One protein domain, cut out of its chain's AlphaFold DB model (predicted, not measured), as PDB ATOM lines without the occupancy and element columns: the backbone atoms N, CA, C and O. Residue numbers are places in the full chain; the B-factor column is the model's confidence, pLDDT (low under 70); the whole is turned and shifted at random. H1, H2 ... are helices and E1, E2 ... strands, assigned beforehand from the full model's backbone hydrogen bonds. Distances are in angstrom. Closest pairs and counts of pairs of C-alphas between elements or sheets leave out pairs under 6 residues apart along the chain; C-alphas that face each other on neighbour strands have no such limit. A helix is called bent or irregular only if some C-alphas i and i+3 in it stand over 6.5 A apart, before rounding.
ATOM      1  N   ARG A   4     119.402 100.670 166.074       85.56
ATOM      2  CA  ARG A   4     120.834 100.414 165.834       85.56
ATOM      3  C   ARG A   4     121.134 100.361 164.339       85.56
ATOM      4  O   ARG A   4     122.099 100.976 163.891       85.56
ATOM      5  N   LYS A   5     120.271  99.704 163.559       86.81
ATOM      6  CA  LYS A   5     120.391  99.659 162.091       86.81
ATOM      7  C   LYS A   5     120.229 101.041 161.460       86.81
ATOM      8  O   LYS A   5     120.987 101.389 160.562       86.81
ATOM      9  N   VAL A   6     119.287 101.850 161.950       84.44
ATOM     10  CA  VAL A   6     119.076 103.218 161.444       84.44
ATOM     11  C   VAL A   6     120.312 104.094 161.677       84.44
ATOM     12  O   VAL A   6     120.775 104.758 160.748       84.44
ATOM     13  N   PHE A   7     120.885 104.063 162.884       85.75
ATOM     14  CA  PHE A   7     122.107 104.810 163.193       85.75
ATOM     15  C   PHE A   7     123.316 104.311 162.397       85.75
ATOM     16  O   PHE A   7     124.085 105.133 161.901       85.75
ATOM     17  N   ALA A   8     123.451 102.996 162.199       89.38
ATOM     18  CA  ALA A   8     124.521 102.426 161.383       89.38
ATOM     19  C   ALA A   8     124.457 102.914 159.924       89.38
ATOM     20  O   ALA A   8     125.462 103.374 159.388       89.38
ATOM     21  N   ILE A   9     123.267 102.911 159.309       89.62
ATOM     22  CA  ILE A   9     123.068 103.410 157.936       89.62
ATOM     23  C   ILE A   9     123.385 104.908 157.841       89.62
ATOM     24  O   ILE A   9     123.993 105.363 156.869       89.62
ATOM     25  N   LYS A  10     122.978 105.700 158.842       90.00
ATOM     26  CA  LYS A  10     123.306 107.131 158.896       90.00
ATOM     27  C   LYS A  10     124.820 107.343 158.955       90.00
ATOM     28  O   LYS A  10     125.353 108.103 158.149       90.00
ATOM     29  N   GLN A  11     125.500 106.628 159.851       91.94
ATOM     30  CA  GLN A  11     126.948 106.707 160.011       91.94
ATOM     31  C   GLN A  11     127.680 106.302 158.727       91.94
ATOM     32  O   GLN A  11     128.627 106.968 158.322       91.94
ATOM     33  N   GLU A  12     127.224 105.253 158.043       94.25
ATOM     34  CA  GLU A  12     127.804 104.818 156.772       94.25
ATOM     35  C   GLU A  12     127.727 105.921 155.703       94.25
ATOM     36  O   GLU A  12     128.706 106.190 155.000       94.25
ATOM     37  N   ARG A  13     126.584 106.608 155.598       94.06
ATOM     38  CA  ARG A  13     126.407 107.730 154.663       94.06
ATOM     39  C   ARG A  13     127.293 108.918 155.026       94.06
ATOM     40  O   ARG A  13     127.913 109.491 154.132       94.06
ATOM     41  N   GLU A  14     127.402 109.262 156.307       94.56
ATOM     42  CA  GLU A  14     128.324 110.308 156.765       94.56
ATOM     43  C   GLU A  14     129.785 109.951 156.460       94.56
ATOM     44  O   GLU A  14     130.516 110.786 155.926       94.56
ATOM     45  N   ASN A  15     130.188 108.695 156.675       94.69
ATOM     46  CA  ASN A  15     131.526 108.208 156.332       94.69
ATOM     47  C   ASN A  15     131.800 108.337 154.823       94.69
ATOM     48  O   ASN A  15     132.900 108.706 154.415       94.69
ATOM     49  N   ARG A  16     130.804 108.063 153.966       94.81
ATOM     50  CA  ARG A  16     130.928 108.260 152.508       94.81
ATOM     51  C   ARG A  16     131.140 109.727 152.142       94.81
ATOM     52  O   ARG A  16     131.965 110.010 151.280       94.81
ATOM     53  N   ILE A  17     130.432 110.641 152.801       96.44
ATOM     54  CA  ILE A  17     130.627 112.082 152.616       96.44
ATOM     55  C   ILE A  17     132.034 112.504 153.054       96.44
ATOM     56  O   ILE A  17     132.707 113.213 152.311       96.44
ATOM     57  N   GLN A  18     132.523 112.010 154.194       95.19
ATOM     58  CA  GLN A  18     133.878 112.305 154.672       95.19
ATOM     59  C   GLN A  18     134.971 111.765 153.744       95.19
ATOM     60  O   GLN A  18     135.977 112.432 153.552       95.19
ATOM     61  N   LYS A  19     134.783 110.605 153.106       94.19
ATOM     62  CA  LYS A  19     135.763 110.098 152.125       94.19
ATOM     63  C   LYS A  19     135.978 111.060 150.953       94.19
ATOM     64  O   LYS A  19     137.087 111.154 150.445       94.19
ATOM     65  N   ILE A  20     134.927 111.760 150.527       94.12
ATOM     66  CA  ILE A  20     134.979 112.703 149.398       94.12
ATOM     67  C   ILE A  20     135.330 114.122 149.861       94.12
ATOM     68  O   ILE A  20     135.933 114.888 149.116       94.12
ATOM     69  N   CYS A  21     134.956 114.483 151.089       95.00
ATOM     70  CA  CYS A  21     135.212 115.792 151.675       95.00
ATOM     71  C   CYS A  21     135.643 115.641 153.151       95.00
ATOM     72  O   CYS A  21     134.815 115.816 154.048       95.00
ATOM     73  N   PRO A  22     136.921 115.305 153.431       93.81
ATOM     74  CA  PRO A  22     137.377 114.883 154.766       93.81
ATOM     75  C   PRO A  22     137.098 115.872 155.898       93.81
ATOM     76  O   PRO A  22     136.742 115.471 157.005       93.81
ATOM     77  N   ASN A  23     137.182 117.169 155.601       94.50
ATOM     78  CA  ASN A  23     137.098 118.228 156.606       94.50
ATOM     79  C   ASN A  23     135.678 118.770 156.820       94.50
ATOM     80  O   ASN A  23     135.494 119.695 157.611       94.50
ATOM     81  N   ILE A  24     134.662 118.205 156.155       95.75
ATOM     82  CA  ILE A  24     133.295 118.719 156.258       95.75
ATOM     83  C   ILE A  24     132.760 118.618 157.702       95.75
ATOM     84  O   ILE A  24     132.684 117.516 158.274       95.75
ATOM     85  N   PRO A  25     132.384 119.752 158.323       96.06
ATOM     86  CA  PRO A  25     131.975 119.778 159.717       96.06
ATOM     87  C   PRO A  25     130.486 119.455 159.881       96.06
ATOM     88  O   PRO A  25     129.705 119.443 158.930       96.06
ATOM     89  N   ASN A  26     130.069 119.246 161.128       95.69
ATOM     90  CA  ASN A  26     128.659 119.264 161.532       95.69
ATOM     91  C   ASN A  26     128.272 120.644 162.099       95.69
ATOM     92  O   ASN A  26     127.636 120.743 163.144       95.69
ATOM     93  N   SER A  27     128.685 121.708 161.407       96.25
ATOM     94  CA  SER A  27     128.325 123.099 161.702       96.25
ATOM     95  C   SER A  27     127.515 123.708 160.559       96.25
ATOM     96  O   SER A  27     127.329 123.077 159.509       96.25
ATOM     97  N   SER A  28     127.006 124.922 160.784       96.56
ATOM     98  CA  SER A  28     126.212 125.634 159.794       96.56
ATOM     99  C   SER A  28     127.061 126.126 158.628       96.56
ATOM    100  O   SER A  28     128.204 126.560 158.796       96.56
ATOM    101  N   GLY A  29     126.492 126.078 157.430       97.31
ATOM    102  CA  GLY A  29     127.143 126.604 156.246       97.31
ATOM    103  C   GLY A  29     126.431 126.260 154.949       97.31
ATOM    104  O   GLY A  29     125.298 125.776 154.942       97.31
ATOM    105  N   ILE A  30     127.150 126.473 153.852       97.19
ATOM    106  CA  ILE A  30     126.719 126.187 152.483       97.19
ATOM    107  C   ILE A  30     127.531 125.013 151.937       97.19
ATOM    108  O   ILE A  30     128.748 124.970 152.119       97.19
ATOM    109  N   TYR A  31     126.879 124.085 151.243       97.31
ATOM    110  CA  TYR A  31     127.515 123.016 150.475       97.31
ATOM    111  C   TYR A  31     127.169 123.141 148.993       97.31
ATOM    112  O   TYR A  31     126.121 123.667 148.623       97.31
ATOM    113  N   ALA A  32     128.055 122.636 148.144       97.12
ATOM    114  CA  ALA A  32     127.858 122.560 146.708       97.12
ATOM    115  C   ALA A  32     128.292 121.186 146.197       97.12
ATOM    116  O   ALA A  32     129.473 120.834 146.266       97.12
ATOM    117  N   PHE A  33     127.344 120.427 145.652       97.38
ATOM    118  CA  PHE A  33     127.661 119.319 144.763       97.38
ATOM    119  C   PHE A  33     127.913 119.885 143.374       97.38
ATOM    120  O   PHE A  33     127.102 120.659 142.873       97.38
ATOM    121  N   TYR A  34     129.013 119.510 142.735       97.19
ATOM    122  CA  TYR A  34     129.309 119.950 141.375       97.19
ATOM    123  C   TYR A  34     129.995 118.854 140.561       97.19
ATOM    124  O   TYR A  34     130.739 118.043 141.107       97.19
ATOM    125  N   ARG A  35     129.745 118.814 139.253       96.19
ATOM    126  CA  ARG A  35     130.431 117.918 138.311       96.19
ATOM    127  C   ARG A  35     130.589 118.561 136.942       96.19
ATOM    128  O   ARG A  35     129.884 119.513 136.611       96.19
ATOM    129  N   ILE A  36     131.488 117.996 136.148       96.00
ATOM    130  CA  ILE A  36     131.555 118.196 134.702       96.00
ATOM    131  C   ILE A  36     131.182 116.850 134.096       96.00
ATOM    132  O   ILE A  36     131.771 115.835 134.467       96.00
ATOM    133  N   ASP A  37     130.139 116.824 133.275       91.81
ATOM    134  CA  ASP A  37     129.680 115.583 132.664       91.81
ATOM    135  C   ASP A  37     130.564 115.139 131.492       91.81
ATOM    136  O   ASP A  37     131.549 115.782 131.134       91.81
ATOM    137  N   GLU A  38     130.194 114.011 130.901       91.00
ATOM    138  CA  GLU A  38     130.903 113.374 129.798       91.00
ATOM    139  C   GLU A  38     130.921 114.249 128.528       91.00
ATOM    140  O   GLU A  38     131.815 114.110 127.701       91.00
ATOM    141  N   ALA A  39     129.969 115.180 128.395       92.19
ATOM    142  CA  ALA A  39     129.875 116.149 127.306       92.19
ATOM    143  C   ALA A  39     130.524 117.508 127.652       92.19
ATOM    144  O   ALA A  39     130.382 118.469 126.898       92.19
ATOM    145  N   GLY A  40     131.213 117.624 128.794       92.31
ATOM    146  CA  GLY A  40     131.840 118.870 129.244       92.31
ATOM    147  C   GLY A  40     130.881 119.871 129.902       92.31
ATOM    148  O   GLY A  40     131.283 120.989 130.233       92.31
ATOM    149  N   ILE A  41     129.622 119.495 130.141       92.75
ATOM    150  CA  ILE A  41     128.606 120.359 130.744       92.75
ATOM    151  C   ILE A  41     128.819 120.425 132.255       92.75
ATOM    152  O   ILE A  41     128.796 119.419 132.973       92.75
ATOM    153  N   ARG A  42     128.973 121.650 132.757       95.31
ATOM    154  CA  ARG A  42     129.114 121.949 134.184       95.31
ATOM    155  C   ARG A  42     127.751 121.916 134.864       95.31
ATOM    156  O   ARG A  42     126.830 122.602 134.431       95.31
ATOM    157  N   ARG A  43     127.620 121.148 135.943       95.44
ATOM    158  CA  ARG A  43     126.380 121.006 136.722       95.44
ATOM    159  C   ARG A  43     126.641 121.203 138.199       95.44
ATOM    160  O   ARG A  43     127.643 120.695 138.702       95.44
ATOM    161  N   SER A  44     125.752 121.903 138.896       95.81
ATOM    162  CA  SER A  44     125.883 122.093 140.344       95.81
ATOM    163  C   SER A  44     124.557 122.154 141.080       95.81
ATOM    164  O   SER A  44     123.581 122.691 140.575       95.81
ATOM    165  N   TYR A  45     124.546 121.650 142.308       94.94
ATOM    166  CA  TYR A  45     123.486 121.829 143.287       94.94
ATOM    167  C   TYR A  45     124.091 122.474 144.529       94.94
ATOM    168  O   TYR A  45     125.048 121.944 145.090       94.94
ATOM    169  N   VAL A  46     123.534 123.596 144.959       94.00
ATOM    170  CA  VAL A  46     123.969 124.321 146.156       94.00
ATOM    171  C   VAL A  46     122.875 124.233 147.208       94.00
ATOM    172  O   VAL A  46     121.699 124.331 146.876       94.00
ATOM    173  N   GLY A  47     123.236 124.071 148.472       92.25
ATOM    174  CA  GLY A  47     122.267 124.169 149.553       92.25
ATOM    175  C   GLY A  47     122.886 124.672 150.844       92.25
ATOM    176  O   GLY A  47     124.099 124.593 151.043       92.25
ATOM    177  N   GLN A  48     122.042 125.150 151.747       93.38
ATOM    178  CA  GLN A  48     122.420 125.476 153.118       93.38
ATOM    179  C   GLN A  48     122.083 124.355 154.109       93.38
ATOM    180  O   GLN A  48     121.194 123.530 153.885       93.38
ATOM    181  N   ALA A  49     122.803 124.310 155.228       94.56
ATOM    182  CA  ALA A  49     122.535 123.379 156.319       94.56
ATOM    183  C   ALA A  49     122.979 123.954 157.666       94.56
ATOM    184  O   ALA A  49     123.983 124.651 157.740       94.56
ATOM    185  N   LEU A  50     122.285 123.583 158.749       94.12
ATOM    186  CA  LEU A  50     122.781 123.775 160.123       94.12
ATOM    187  C   LEU A  50     123.855 122.748 160.503       94.12
ATOM    188  O   LEU A  50     124.653 122.985 161.403       94.12
ATOM    189  N   ARG A  51     123.847 121.600 159.822       95.94
ATOM    190  CA  ARG A  51     124.804 120.508 159.980       95.94
ATOM    191  C   ARG A  51     125.203 119.999 158.605       95.94
ATOM    192  O   ARG A  51     124.501 119.176 158.019       95.94
ATOM    193  N   LEU A  52     126.297 120.539 158.077       96.75
ATOM    194  CA  LEU A  52     126.743 120.281 156.707       96.75
ATOM    195  C   LEU A  52     126.911 118.791 156.398       96.75
ATOM    196  O   LEU A  52     126.312 118.303 155.440       96.75
ATOM    197  N   ARG A  53     127.674 118.054 157.214       96.81
ATOM    198  CA  ARG A  53     127.919 116.622 156.986       96.81
ATOM    199  C   ARG A  53     126.629 115.804 157.028       96.81
ATOM    200  O   ARG A  53     126.372 115.052 156.090       96.81
ATOM    201  N   GLU A  54     125.808 115.985 158.061       94.88
ATOM    202  CA  GLU A  54     124.523 115.288 158.196       94.88
ATOM    203  C   GLU A  54     123.590 115.568 157.004       94.88
ATOM    204  O   GLU A  54     123.020 114.635 156.434       94.88
ATOM    205  N   ARG A  55     123.476 116.832 156.566       95.00
ATOM    206  CA  ARG A  55     122.628 117.196 155.419       95.00
ATOM    207  C   ARG A  55     123.163 116.637 154.102       95.00
ATOM    208  O   ARG A  55     122.391 116.130 153.298       95.00
ATOM    209  N   CYS A  56     124.473 116.680 153.879       95.38
ATOM    210  CA  CYS A  56     125.075 116.073 152.689       95.38
ATOM    211  C   CYS A  56     124.856 114.552 152.661       95.38
ATOM    212  O   CYS A  56     124.638 113.980 151.596       95.38
ATOM    213  N   ALA A  57     124.880 113.895 153.824       95.06
ATOM    214  CA  ALA A  57     124.626 112.464 153.940       95.06
ATOM    215  C   ALA A  57     123.146 112.106 153.714       95.06
ATOM    216  O   ALA A  57     122.866 111.037 153.166       95.06
ATOM    217  N   SER A  58     122.203 112.982 154.088       93.00
ATOM    218  CA  SER A  58     120.766 112.744 153.875       93.00
ATOM    219  C   SER A  58     120.404 112.679 152.388       93.00
ATOM    220  O   SER A  58     119.625 111.814 151.995       93.00
ATOM    221  N   HIS A  59     121.076 113.465 151.538       93.25
ATOM    222  CA  HIS A  59     120.947 113.390 150.074       93.25
ATOM    223  C   HIS A  59     121.260 112.010 149.486       93.25
ATOM    224  O   HIS A  59     120.771 111.668 148.417       93.25
ATOM    225  N   LEU A  60     122.039 111.171 150.176       91.81
ATOM    226  CA  LEU A  60     122.309 109.794 149.735       91.81
ATOM    227  C   LEU A  60     121.139 108.829 149.995       91.81
ATOM    228  O   LEU A  60     121.210 107.660 149.612       91.81
ATOM    229  N   ALA A  61     120.108 109.294 150.697       86.44
ATOM    230  CA  ALA A  61     118.929 108.536 151.103       86.44
ATOM    231  C   ALA A  61     117.628 109.052 150.480       86.44
ATOM    232  O   ALA A  61     116.655 108.304 150.397       86.44
ATOM    233  N   GLU A  62     117.601 110.338 150.138       86.00
ATOM    234  CA  GLU A  62     116.437 111.030 149.597       86.00
ATOM    235  C   GLU A  62     116.144 110.579 148.150       86.00
ATOM    236  O   GLU A  62     116.926 109.875 147.509       86.00
ATOM    237  N   TYR A  63     114.974 110.960 147.639       79.94
ATOM    238  CA  TYR A  63     114.537 110.697 146.260       79.94
ATOM    239  C   TYR A  63     114.306 112.002 145.488       79.94
ATOM    240  O   TYR A  63     113.517 112.052 144.545       79.94
ATOM    241  N   ASP A  64     114.968 113.077 145.914       77.56
ATOM    242  CA  ASP A  64     114.905 114.358 145.230       77.56
ATOM    243  C   ASP A  64     115.795 114.377 143.968       77.56
ATOM    244  O   ASP A  64     116.489 113.412 143.624       77.56
ATOM    245  N   HIS A  65     115.737 115.486 143.228       80.75
ATOM    246  CA  HIS A  65     116.400 115.595 141.929       80.75
ATOM    247  C   HIS A  65     117.928 115.418 142.019       80.75
ATOM    248  O   HIS A  65     118.527 114.786 141.142       80.75
ATOM    249  N   ILE A  66     118.569 115.924 143.081       89.25
ATOM    250  CA  ILE A  66     120.014 115.753 143.275       89.25
ATOM    251  C   ILE A  66     120.347 114.345 143.773       89.25
ATOM    252  O   ILE A  66     121.300 113.754 143.269       89.25
ATOM    253  N   ALA A  67     119.546 113.749 144.658       89.75
ATOM    254  CA  ALA A  67     119.760 112.393 145.159       89.75
ATOM    255  C   ALA A  67     119.739 111.344 144.037       89.75
ATOM    256  O   ALA A  67     120.636 110.497 143.944       89.75
ATOM    257  N   LEU A  68     118.768 111.434 143.120       90.69
ATOM    258  CA  LEU A  68     118.698 110.554 141.947       90.69
ATOM    259  C   LEU A  68     119.930 110.713 141.045       90.69
ATOM    260  O   LEU A  68     120.485 109.723 140.557       90.69
ATOM    261  N   SER A  69     120.399 111.949 140.865       92.31
ATOM    262  CA  SER A  69     121.599 112.244 140.081       92.31
ATOM    263  C   SER A  69     122.880 111.734 140.755       92.31
ATOM    264  O   SER A  69     123.716 111.118 140.094       92.31
ATOM    265  N   LEU A  70     123.017 111.903 142.074       94.31
ATOM    266  CA  LEU A  70     124.119 111.362 142.877       94.31
ATOM    267  C   LEU A  70     124.165 109.832 142.804       94.31
ATOM    268  O   LEU A  70     125.242 109.255 142.667       94.31
ATOM    269  N   LYS A  71     123.005 109.162 142.837       93.56
ATOM    270  CA  LYS A  71     122.918 107.703 142.692       93.56
ATOM    271  C   LYS A  71     123.369 107.238 141.305       93.56
ATOM    272  O   LYS A  71     124.120 106.270 141.208       93.56
ATOM    273  N   LYS A  72     122.929 107.929 140.248       94.06
ATOM    274  CA  LYS A  72     123.256 107.588 138.855       94.06
ATOM    275  C   LYS A  72     124.733 107.817 138.536       94.06
ATOM    276  O   LYS A  72     125.380 106.949 137.962       94.06
ATOM    277  N   HIS A  73     125.251 108.980 138.910       94.94
ATOM    278  CA  HIS A  73     126.556 109.461 138.460       94.94
ATOM    279  C   HIS A  73     127.685 109.257 139.474       94.94
ATOM    280  O   HIS A  73     128.855 109.383 139.114       94.94
ATOM    281  N   LYS A  74     127.339 108.897 140.717       96.06
ATOM    282  CA  LYS A  74     128.263 108.620 141.825       96.06
ATOM    283  C   LYS A  74     129.178 109.815 142.131       96.06
ATOM    284  O   LYS A  74     129.077 110.883 141.527       96.06
ATOM    285  N   PHE A  75     130.039 109.657 143.129       96.75
ATOM    286  CA  PHE A  75     131.064 110.651 143.434       96.75
ATOM    287  C   PHE A  75     132.286 110.482 142.532       96.75
ATOM    288  O   PHE A  75     132.496 109.417 141.948       96.75
ATOM    289  N   TYR A  76     133.063 111.554 142.424       95.94
ATOM    290  CA  TYR A  76     134.341 111.582 141.734       95.94
ATOM    291  C   TYR A  76     135.310 110.555 142.330       95.94
ATOM    292  O   TYR A  76     135.471 110.471 143.549       95.94
ATOM    293  N   SER A  77     135.977 109.815 141.454       94.25
ATOM    294  CA  SER A  77     137.119 108.949 141.754       94.25
ATOM    295  C   SER A  77     138.043 108.917 140.540       94.25
ATOM    296  O   SER A  77     137.658 109.370 139.464       94.25
ATOM    297  N   GLU A  78     139.240 108.346 140.670       92.81
ATOM    298  CA  GLU A  78     140.145 108.150 139.523       92.81
ATOM    299  C   GLU A  78     139.474 107.358 138.389       92.81
ATOM    300  O   GLU A  78     139.601 107.704 137.220       92.81
ATOM    301  N   SER A  79     138.663 106.354 138.742       95.00
ATOM    302  CA  SER A  79     137.853 105.570 137.801       95.00
ATOM    303  C   SER A  79     136.554 106.252 137.341       95.00
ATOM    304  O   SER A  79     135.879 105.738 136.452       95.00
ATOM    305  N   ASN A  80     136.168 107.377 137.950       95.19
ATOM    306  CA  ASN A  80     134.953 108.131 137.635       95.19
ATOM    307  C   ASN A  80     135.239 109.646 137.648       95.19
ATOM    308  O   ASN A  80     134.773 110.364 138.544       95.19
ATOM    309  N   PRO A  81     136.011 110.157 136.674       94.56
ATOM    310  CA  PRO A  81     136.454 111.549 136.664       94.56
ATOM    311  C   PRO A  81     135.315 112.560 136.446       94.56
ATOM    312  O   PRO A  81     135.459 113.730 136.801       94.56
ATOM    313  N   THR A  82     134.166 112.123 135.914       95.94
ATOM    314  CA  THR A  82     132.961 112.954 135.732       95.94
ATOM    315  C   THR A  82     132.018 112.909 136.939       95.94
ATOM    316  O   THR A  82     130.970 113.560 136.943       95.94
ATOM    317  N   GLY A  83     132.349 112.145 137.982       96.56
ATOM    318  CA  GLY A  83     131.532 112.016 139.185       96.56
ATOM    319  C   GLY A  83     131.344 113.330 139.948       96.56
ATOM    320  O   GLY A  83     132.066 114.312 139.767       96.56
ATOM    321  N   TRP A  84     130.356 113.346 140.840       97.44
ATOM    322  CA  TRP A  84     130.083 114.493 141.700       97.44
ATOM    323  C   TRP A  84     131.231 114.756 142.678       97.44
ATOM    324  O   TRP A  84     131.734 113.853 143.343       97.44
ATOM    325  N   LYS A  85     131.615 116.018 142.800       97.06
ATOM    326  CA  LYS A  85     132.497 116.546 143.838       97.06
ATOM    327  C   LYS A  85     131.659 117.308 144.858       97.06
ATOM    328  O   LYS A  85     130.543 117.731 144.555       97.06
ATOM    329  N   LEU A  86     132.198 117.480 146.060       97.50
ATOM    330  CA  LEU A  86     131.549 118.202 147.151       97.50
ATOM    331  C   LEU A  86     132.491 119.282 147.683       97.50
ATOM    332  O   LEU A  86     133.623 118.990 148.062       97.50
ATOM    333  N   ALA A  87     132.008 120.519 147.720       97.06
ATOM    334  CA  ALA A  87     132.655 121.638 148.394       97.06
ATOM    335  C   ALA A  87     131.730 122.198 149.478       97.06
ATOM    336  O   ALA A  87     130.510 122.061 149.390       97.06
ATOM    337  N   TYR A  88     132.303 122.846 150.489       97.62
ATOM    338  CA  TYR A  88     131.535 123.525 151.526       97.62
ATOM    339  C   TYR A  88     132.225 124.809 151.985       97.62
ATOM    340  O   TYR A  88     133.423 125.001 151.780       97.62
ATOM    341  N   ARG A  89     131.453 125.668 152.651       96.62
ATOM    342  CA  ARG A  89     131.939 126.786 153.462       96.62
ATOM    343  C   ARG A  89     131.086 126.903 154.715       96.62
ATOM    344  O   ARG A  89     129.869 126.763 154.640       96.62
ATOM    345  N   THR A  90     131.703 127.160 155.857       97.31
ATOM    346  CA  THR A  90     130.976 127.426 157.103       97.31
ATOM    347  C   THR A  90     130.549 128.884 157.164       97.31
ATOM    348  O   THR A  90     131.318 129.761 156.779       97.31
ATOM    349  N   CYS A  91     129.353 129.154 157.675       94.50
ATOM    350  CA  CYS A  91     128.913 130.511 157.993       94.50
ATOM    351  C   CYS A  91     127.902 130.489 159.150       94.50
ATOM    352  O   CYS A  91     127.268 129.451 159.387       94.50
ATOM    353  N   PRO A  92     127.743 131.600 159.887       94.94
ATOM    354  CA  PRO A  92     126.739 131.706 160.938       94.94
ATOM    355  C   PRO A  92     125.324 131.472 160.403       94.94
ATOM    356  O   PRO A  92     125.024 131.765 159.245       94.94
ATOM    357  N   LYS A  93     124.425 130.991 161.271       91.50
ATOM    358  CA  LYS A  93     123.018 130.739 160.918       91.50
ATOM    359  C   LYS A  93     122.321 131.979 160.343       91.50
ATOM    360  O   LYS A  93     121.519 131.841 159.427       91.50
ATOM    361  N   SER A  94     122.642 133.162 160.866       89.38
ATOM    362  CA  SER A  94     122.090 134.451 160.426       89.38
ATOM    363  C   SER A  94     122.436 134.811 158.980       89.38
ATOM    364  O   SER A  94     121.731 135.607 158.375       89.38
ATOM    365  N   GLU A  95     123.501 134.233 158.420       90.94
ATOM    366  CA  GLU A  95     123.983 134.541 157.070       90.94
ATOM    367  C   GLU A  95     123.617 133.475 156.035       90.94
ATOM    368  O   GLU A  95     123.902 133.665 154.854       90.94
ATOM    369  N   LEU A  96     123.020 132.352 156.451       87.12
ATOM    370  CA  LEU A  96     122.821 131.189 155.583       87.12
ATOM    371  C   LEU A  96     122.070 131.550 154.296       87.12
ATOM    372  O   LEU A  96     122.600 131.299 153.216       87.12
ATOM    373  N   ASP A  97     120.920 132.222 154.400       83.19
ATOM    374  CA  ASP A  97     120.087 132.529 153.230       83.19
ATOM    375  C   ASP A  97     120.836 133.414 152.215       83.19
ATOM    376  O   ASP A  97     120.886 133.120 151.017       83.19
ATOM    377  N   GLN A  98     121.489 134.475 152.699       84.88
ATOM    378  CA  GLN A  98     122.265 135.389 151.860       84.88
ATOM    379  C   GLN A  98     123.457 134.670 151.211       84.88
ATOM    380  O   GLN A  98     123.708 134.802 150.010       84.88
ATOM    381  N   LYS A  99     124.178 133.851 151.986       89.00
ATOM    382  CA  LYS A  99     125.327 133.080 151.503       89.00
ATOM    383  C   LYS A  99     124.904 131.983 150.526       89.00
ATOM    384  O   LYS A  99     125.676 131.667 149.618       89.00
ATOM    385  N   GLU A 100     123.729 131.393 150.667       89.31
ATOM    386  CA  GLU A 100     123.202 130.428 149.705       89.31
ATOM    387  C   GLU A 100     122.971 131.103 148.348       89.31
ATOM    388  O   GLU A 100     123.517 130.651 147.338       89.31
ATOM    389  N   ILE A 101     122.272 132.245 148.341       82.94
ATOM    390  CA  ILE A 101     121.988 133.027 147.129       82.94
ATOM    391  C   ILE A 101     123.282 133.463 146.430       82.94
ATOM    392  O   ILE A 101     123.425 133.264 145.223       82.94
ATOM    393  N   GLU A 102     124.245 134.016 147.173       88.06
ATOM    394  CA  GLU A 102     125.561 134.400 146.635       88.06
ATOM    395  C   GLU A 102     126.281 133.219 145.978       88.06
ATOM    396  O   GLU A 102     126.885 133.365 144.917       88.06
ATOM    397  N   THR A 103     126.211 132.036 146.595       92.94
ATOM    398  CA  THR A 103     126.884 130.842 146.072       92.94
ATOM    399  C   THR A 103     126.202 130.343 144.806       92.94
ATOM    400  O   THR A 103     126.886 130.039 143.835       92.94
ATOM    401  N   ILE A 104     124.866 130.299 144.780       88.31
ATOM    402  CA  ILE A 104     124.098 129.923 143.586       88.31
ATOM    403  C   ILE A 104     124.459 130.842 142.414       88.31
ATOM    404  O   ILE A 104     124.786 130.341 141.338       88.31
ATOM    405  N   LYS A 105     124.468 132.166 142.635       87.25
ATOM    406  CA  LYS A 105     124.864 133.152 141.616       87.25
ATOM    407  C   LYS A 105     126.292 132.911 141.132       87.25
ATOM    408  O   LYS A 105     126.506 132.745 139.941       87.25
ATOM    409  N   ALA A 106     127.243 132.744 142.050       90.44
ATOM    410  CA  ALA A 106     128.640 132.506 141.693       90.44
ATOM    411  C   ALA A 106     128.863 131.221 140.871       90.44
ATOM    412  O   ALA A 106     129.786 131.168 140.060       90.44
ATOM    413  N   PHE A 107     128.065 130.169 141.080       92.81
ATOM    414  CA  PHE A 107     128.109 128.970 140.236       92.81
ATOM    415  C   PHE A 107     127.468 129.220 138.865       92.81
ATOM    416  O   PHE A 107     128.061 128.851 137.849       92.81
ATOM    417  N   ALA A 108     126.311 129.881 138.821       88.81
ATOM    418  CA  ALA A 108     125.643 130.238 137.571       88.81
ATOM    419  C   ALA A 108     126.532 131.126 136.680       88.81
ATOM    420  O   ALA A 108     126.731 130.804 135.510       88.81
ATOM    421  N   ASP A 109     127.168 132.153 137.252       88.19
ATOM    422  CA  ASP A 109     128.092 133.059 136.551       88.19
ATOM    423  C   ASP A 109     129.327 132.324 136.002       88.19
ATOM    424  O   ASP A 109     129.906 132.707 134.988       88.19
ATOM    425  N   LYS A 110     129.717 131.206 136.631       93.00
ATOM    426  CA  LYS A 110     130.787 130.308 136.155       93.00
ATOM    427  C   LYS A 110     130.322 129.312 135.081       93.00
ATOM    428  O   LYS A 110     131.078 128.393 134.729       93.00
ATOM    429  N   GLY A 111     129.097 129.472 134.584       90.94
ATOM    430  CA  GLY A 111     128.497 128.651 133.536       90.94
ATOM    431  C   GLY A 111     127.994 127.291 134.017       90.94
ATOM    432  O   GLY A 111     127.868 126.374 133.206       90.94
ATOM    433  N   PHE A 112     127.748 127.111 135.318       93.44
ATOM    434  CA  PHE A 112     127.139 125.875 135.803       93.44
ATOM    435  C   PHE A 112     125.631 125.872 135.558       93.44
ATOM    436  O   PHE A 112     124.912 126.797 135.931       93.44
ATOM    437  N   GLN A 113     125.135 124.770 135.005       91.44
ATOM    438  CA  GLN A 113     123.712 124.469 134.979       91.44
ATOM    439  C   GLN A 113     123.268 124.038 136.379       91.44
ATOM    440  O   GLN A 113     123.688 122.998 136.902       91.44
ATOM    441  N   MET A 114     122.428 124.860 137.002       88.88
ATOM    442  CA  MET A 114     121.988 124.646 138.374       88.88
ATOM    443  C   MET A 114     120.919 123.547 138.457       88.88
ATOM    444  O   MET A 114     119.925 123.566 137.741       88.88
ATOM    445  N   TYR A 115     121.108 122.607 139.382       87.12
ATOM    446  CA  TYR A 115     120.129 121.592 139.793       87.12
ATOM    447  C   TYR A 115     119.157 122.118 140.850       87.12
ATOM    448  O   TYR A 115     118.163 121.457 141.158       87.12
ATOM    449  N   ASN A 116     119.458 123.282 141.429       82.06
ATOM    450  CA  ASN A 116     118.546 124.025 142.282       82.06
ATOM    451  C   ASN A 116     117.240 124.291 141.525       82.06
ATOM    452  O   ASN A 116     117.246 124.929 140.479       82.06
ATOM    453  N   ILE A 117     116.119 123.821 142.071       62.25
ATOM    454  CA  ILE A 117     114.787 124.049 141.482       62.25
ATOM    455  C   ILE A 117     114.299 125.482 141.781       62.25
ATOM    456  O   ILE A 117     113.468 126.032 141.061       62.25
ATOM    457  N   THR A 118     114.846 126.118 142.820       54.16
ATOM    458  CA  THR A 118     114.523 127.485 143.242       54.16
ATOM    459  C   THR A 118     115.801 128.288 143.462       54.16
ATOM    460  O   THR A 118     116.704 127.819 144.157       54.16
ATOM    461  N   ALA A 119     115.857 129.511 142.936       45.59
ATOM    462  CA  ALA A 119     116.779 130.543 143.387       45.59
ATOM    463  C   ALA A 119     116.056 131.380 144.453       45.59
ATOM    464  O   ALA A 119     115.275 132.277 144.150       45.59
ATOM    465  N   GLY A 120     116.237 131.040 145.724       41.41
ATOM    466  CA  GLY A 120     115.647 131.801 146.820       41.41
ATOM    467  C   GLY A 120     115.795 131.061 148.135       41.41
ATOM    468  O   GLY A 120     115.372 129.906 148.229       41.41
ATOM    469  N   GLY A 121     116.418 131.731 149.106       45.34
ATOM    470  CA  GLY A 121     116.580 131.240 150.470       45.34
ATOM    471  C   GLY A 121     115.235 130.955 151.136       45.34
ATOM    472  O   GLY A 121     114.160 131.305 150.640       45.34
ATOM    473  N   GLN A 122     115.287 130.295 152.287       47.03
ATOM    474  CA  GLN A 122     114.120 129.712 152.952       47.03
ATOM    475  C   GLN A 122     113.087 130.761 153.426       47.03
ATOM    476  O   GLN A 122     111.963 130.397 153.769       47.03
ATOM    477  N   SER A 123     113.461 132.044 153.426       44.94
ATOM    478  CA  SER A 123     112.780 133.151 154.103       44.94
ATOM    479  C   SER A 123     112.174 134.226 153.186       44.94
ATOM    480  O   SER A 123     111.278 134.940 153.628       44.94
ATOM    481  N   THR A 124     112.588 134.358 151.920       39.41
ATOM    482  CA  THR A 124     112.095 135.434 151.031       39.41
ATOM    483  C   THR A 124     111.890 134.957 149.593       39.41
ATOM    484  O   THR A 124     112.823 134.519 148.930       39.41
ATOM    485  N   GLY A 125     110.633 135.028 149.133       43.50
ATOM    486  CA  GLY A 125     110.183 134.949 147.734       43.50
ATOM    487  C   GLY A 125     111.013 134.081 146.783       43.50
ATOM    488  O   GLY A 125     111.868 134.596 146.068       43.50
ATOM    489  N   LYS A 126     110.712 132.777 146.720       45.69
ATOM    490  CA  LYS A 126     111.318 131.826 145.772       45.69
ATOM    491  C   LYS A 126     111.174 132.324 144.327       45.69
ATOM    492  O   LYS A 126     110.085 132.249 143.763       45.69
ATOM    493  N   GLN A 127     112.265 132.767 143.709       46.81
ATOM    494  CA  GLN A 127     112.327 133.002 142.268       46.81
ATOM    495  C   GLN A 127     112.695 131.666 141.603       46.81
ATOM    496  O   GLN A 127     113.753 131.085 141.846       46.81
ATOM    497  N   VAL A 128     111.771 131.101 140.829       45.81
ATOM    498  CA  VAL A 128     111.964 129.812 140.147       45.81
ATOM    499  C   VAL A 128     112.825 130.049 138.907       45.81
ATOM    500  O   VAL A 128     112.392 130.724 137.981       45.81
ATOM    501  N   THR A 129     114.043 129.508 138.881       46.41
ATOM    502  CA  THR A 129     114.997 129.667 137.764       46.41
ATOM    503  C   THR A 129     115.062 128.455 136.828       46.41
ATOM    504  O   THR A 129     115.836 128.463 135.875       46.41
TER     505      THR A 129
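AT A GLANCE: This is residues 4 to 129 of the 192 residues of the protein "Group I intron endonuclease" of uncultured Ruminococcus sp (UniProt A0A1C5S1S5). What is seen first? A sheet of three antiparallel strands, ordered E2 E1 E3, forms the core, with H4 along one face and the short helices H2 and H3 over the other. H1 packs on H2 and reaches away from the sheet. What makes it up? There are 126 printed residues with four named helices and three named strands, in the order H1 E1 E2 H2 H3 E3 H4, of mixed class. The whole is compact, with a radius of gyration of the C-alphas of 14.4 A and spans of 40 by 37 by 25 A.

HOW THE PARTS SIT: What does the first helix meet? H1, residues 4 to 20, touches H2, residues 52 to 58, at a steep tilt of 58 degrees, opposite ways; their closest C-alphas, of Arg 13 and Ala 57, are 5.1 A apart. It only grazes the sheet, with residues 17 to 20. How do the strands pair? E1, residues 29 to 36, forms a hairpin with E2, residues 42 to 49, with N 31 and O 47 at 2.8 A, and is the antiparallel neighbour of E3, residues 85 to 90, with N 32 and O 87 at 2.8 A. E2, H2, H3, residues 65 to 73, and E3 make a split strand-helix-strand unit, two same-way strands with E1 between them, its crossover right-handed. Where are the other helices? H2 and H3 are on the same face, at heights over the sheet of 8.8 A and 10.6 A. H4, residues 93 to 109, is on the opposite face at 8.3 A, along the strands; its closest C-alphas with E2, of Glu 100 and Gln 48, are 6.1 A apart. Are the helix backbones complete? Every O i to N i+4 pair is within hydrogen-bond range in H2 and H3, but 12 of 13 in H1 and 11 of 13 in H4.

IN THESE COORDINATES: Where are the anchors? H1 begins at C-alpha 4 (120.834, 100.414, 165.834) and H4 ends at C-alpha 109 (128.092, 133.059, 136.551). How long are the longer elements? From first to last C-alpha H1 has 24.9 A, E1 23.5 A, E2 23.1 A and H4 25.0 A. H4 is irregular, C-alphas 94 and 97 being 7.7 A apart.

THE WHOLE: How far does it reach? The two C-alphas farthest apart, of Arg 4 and Asp 109, are 44.5 A apart; the printed part has no cut, and the link H3 to E3 is long. Where is confidence low? Residues 117 to 129 are under 70.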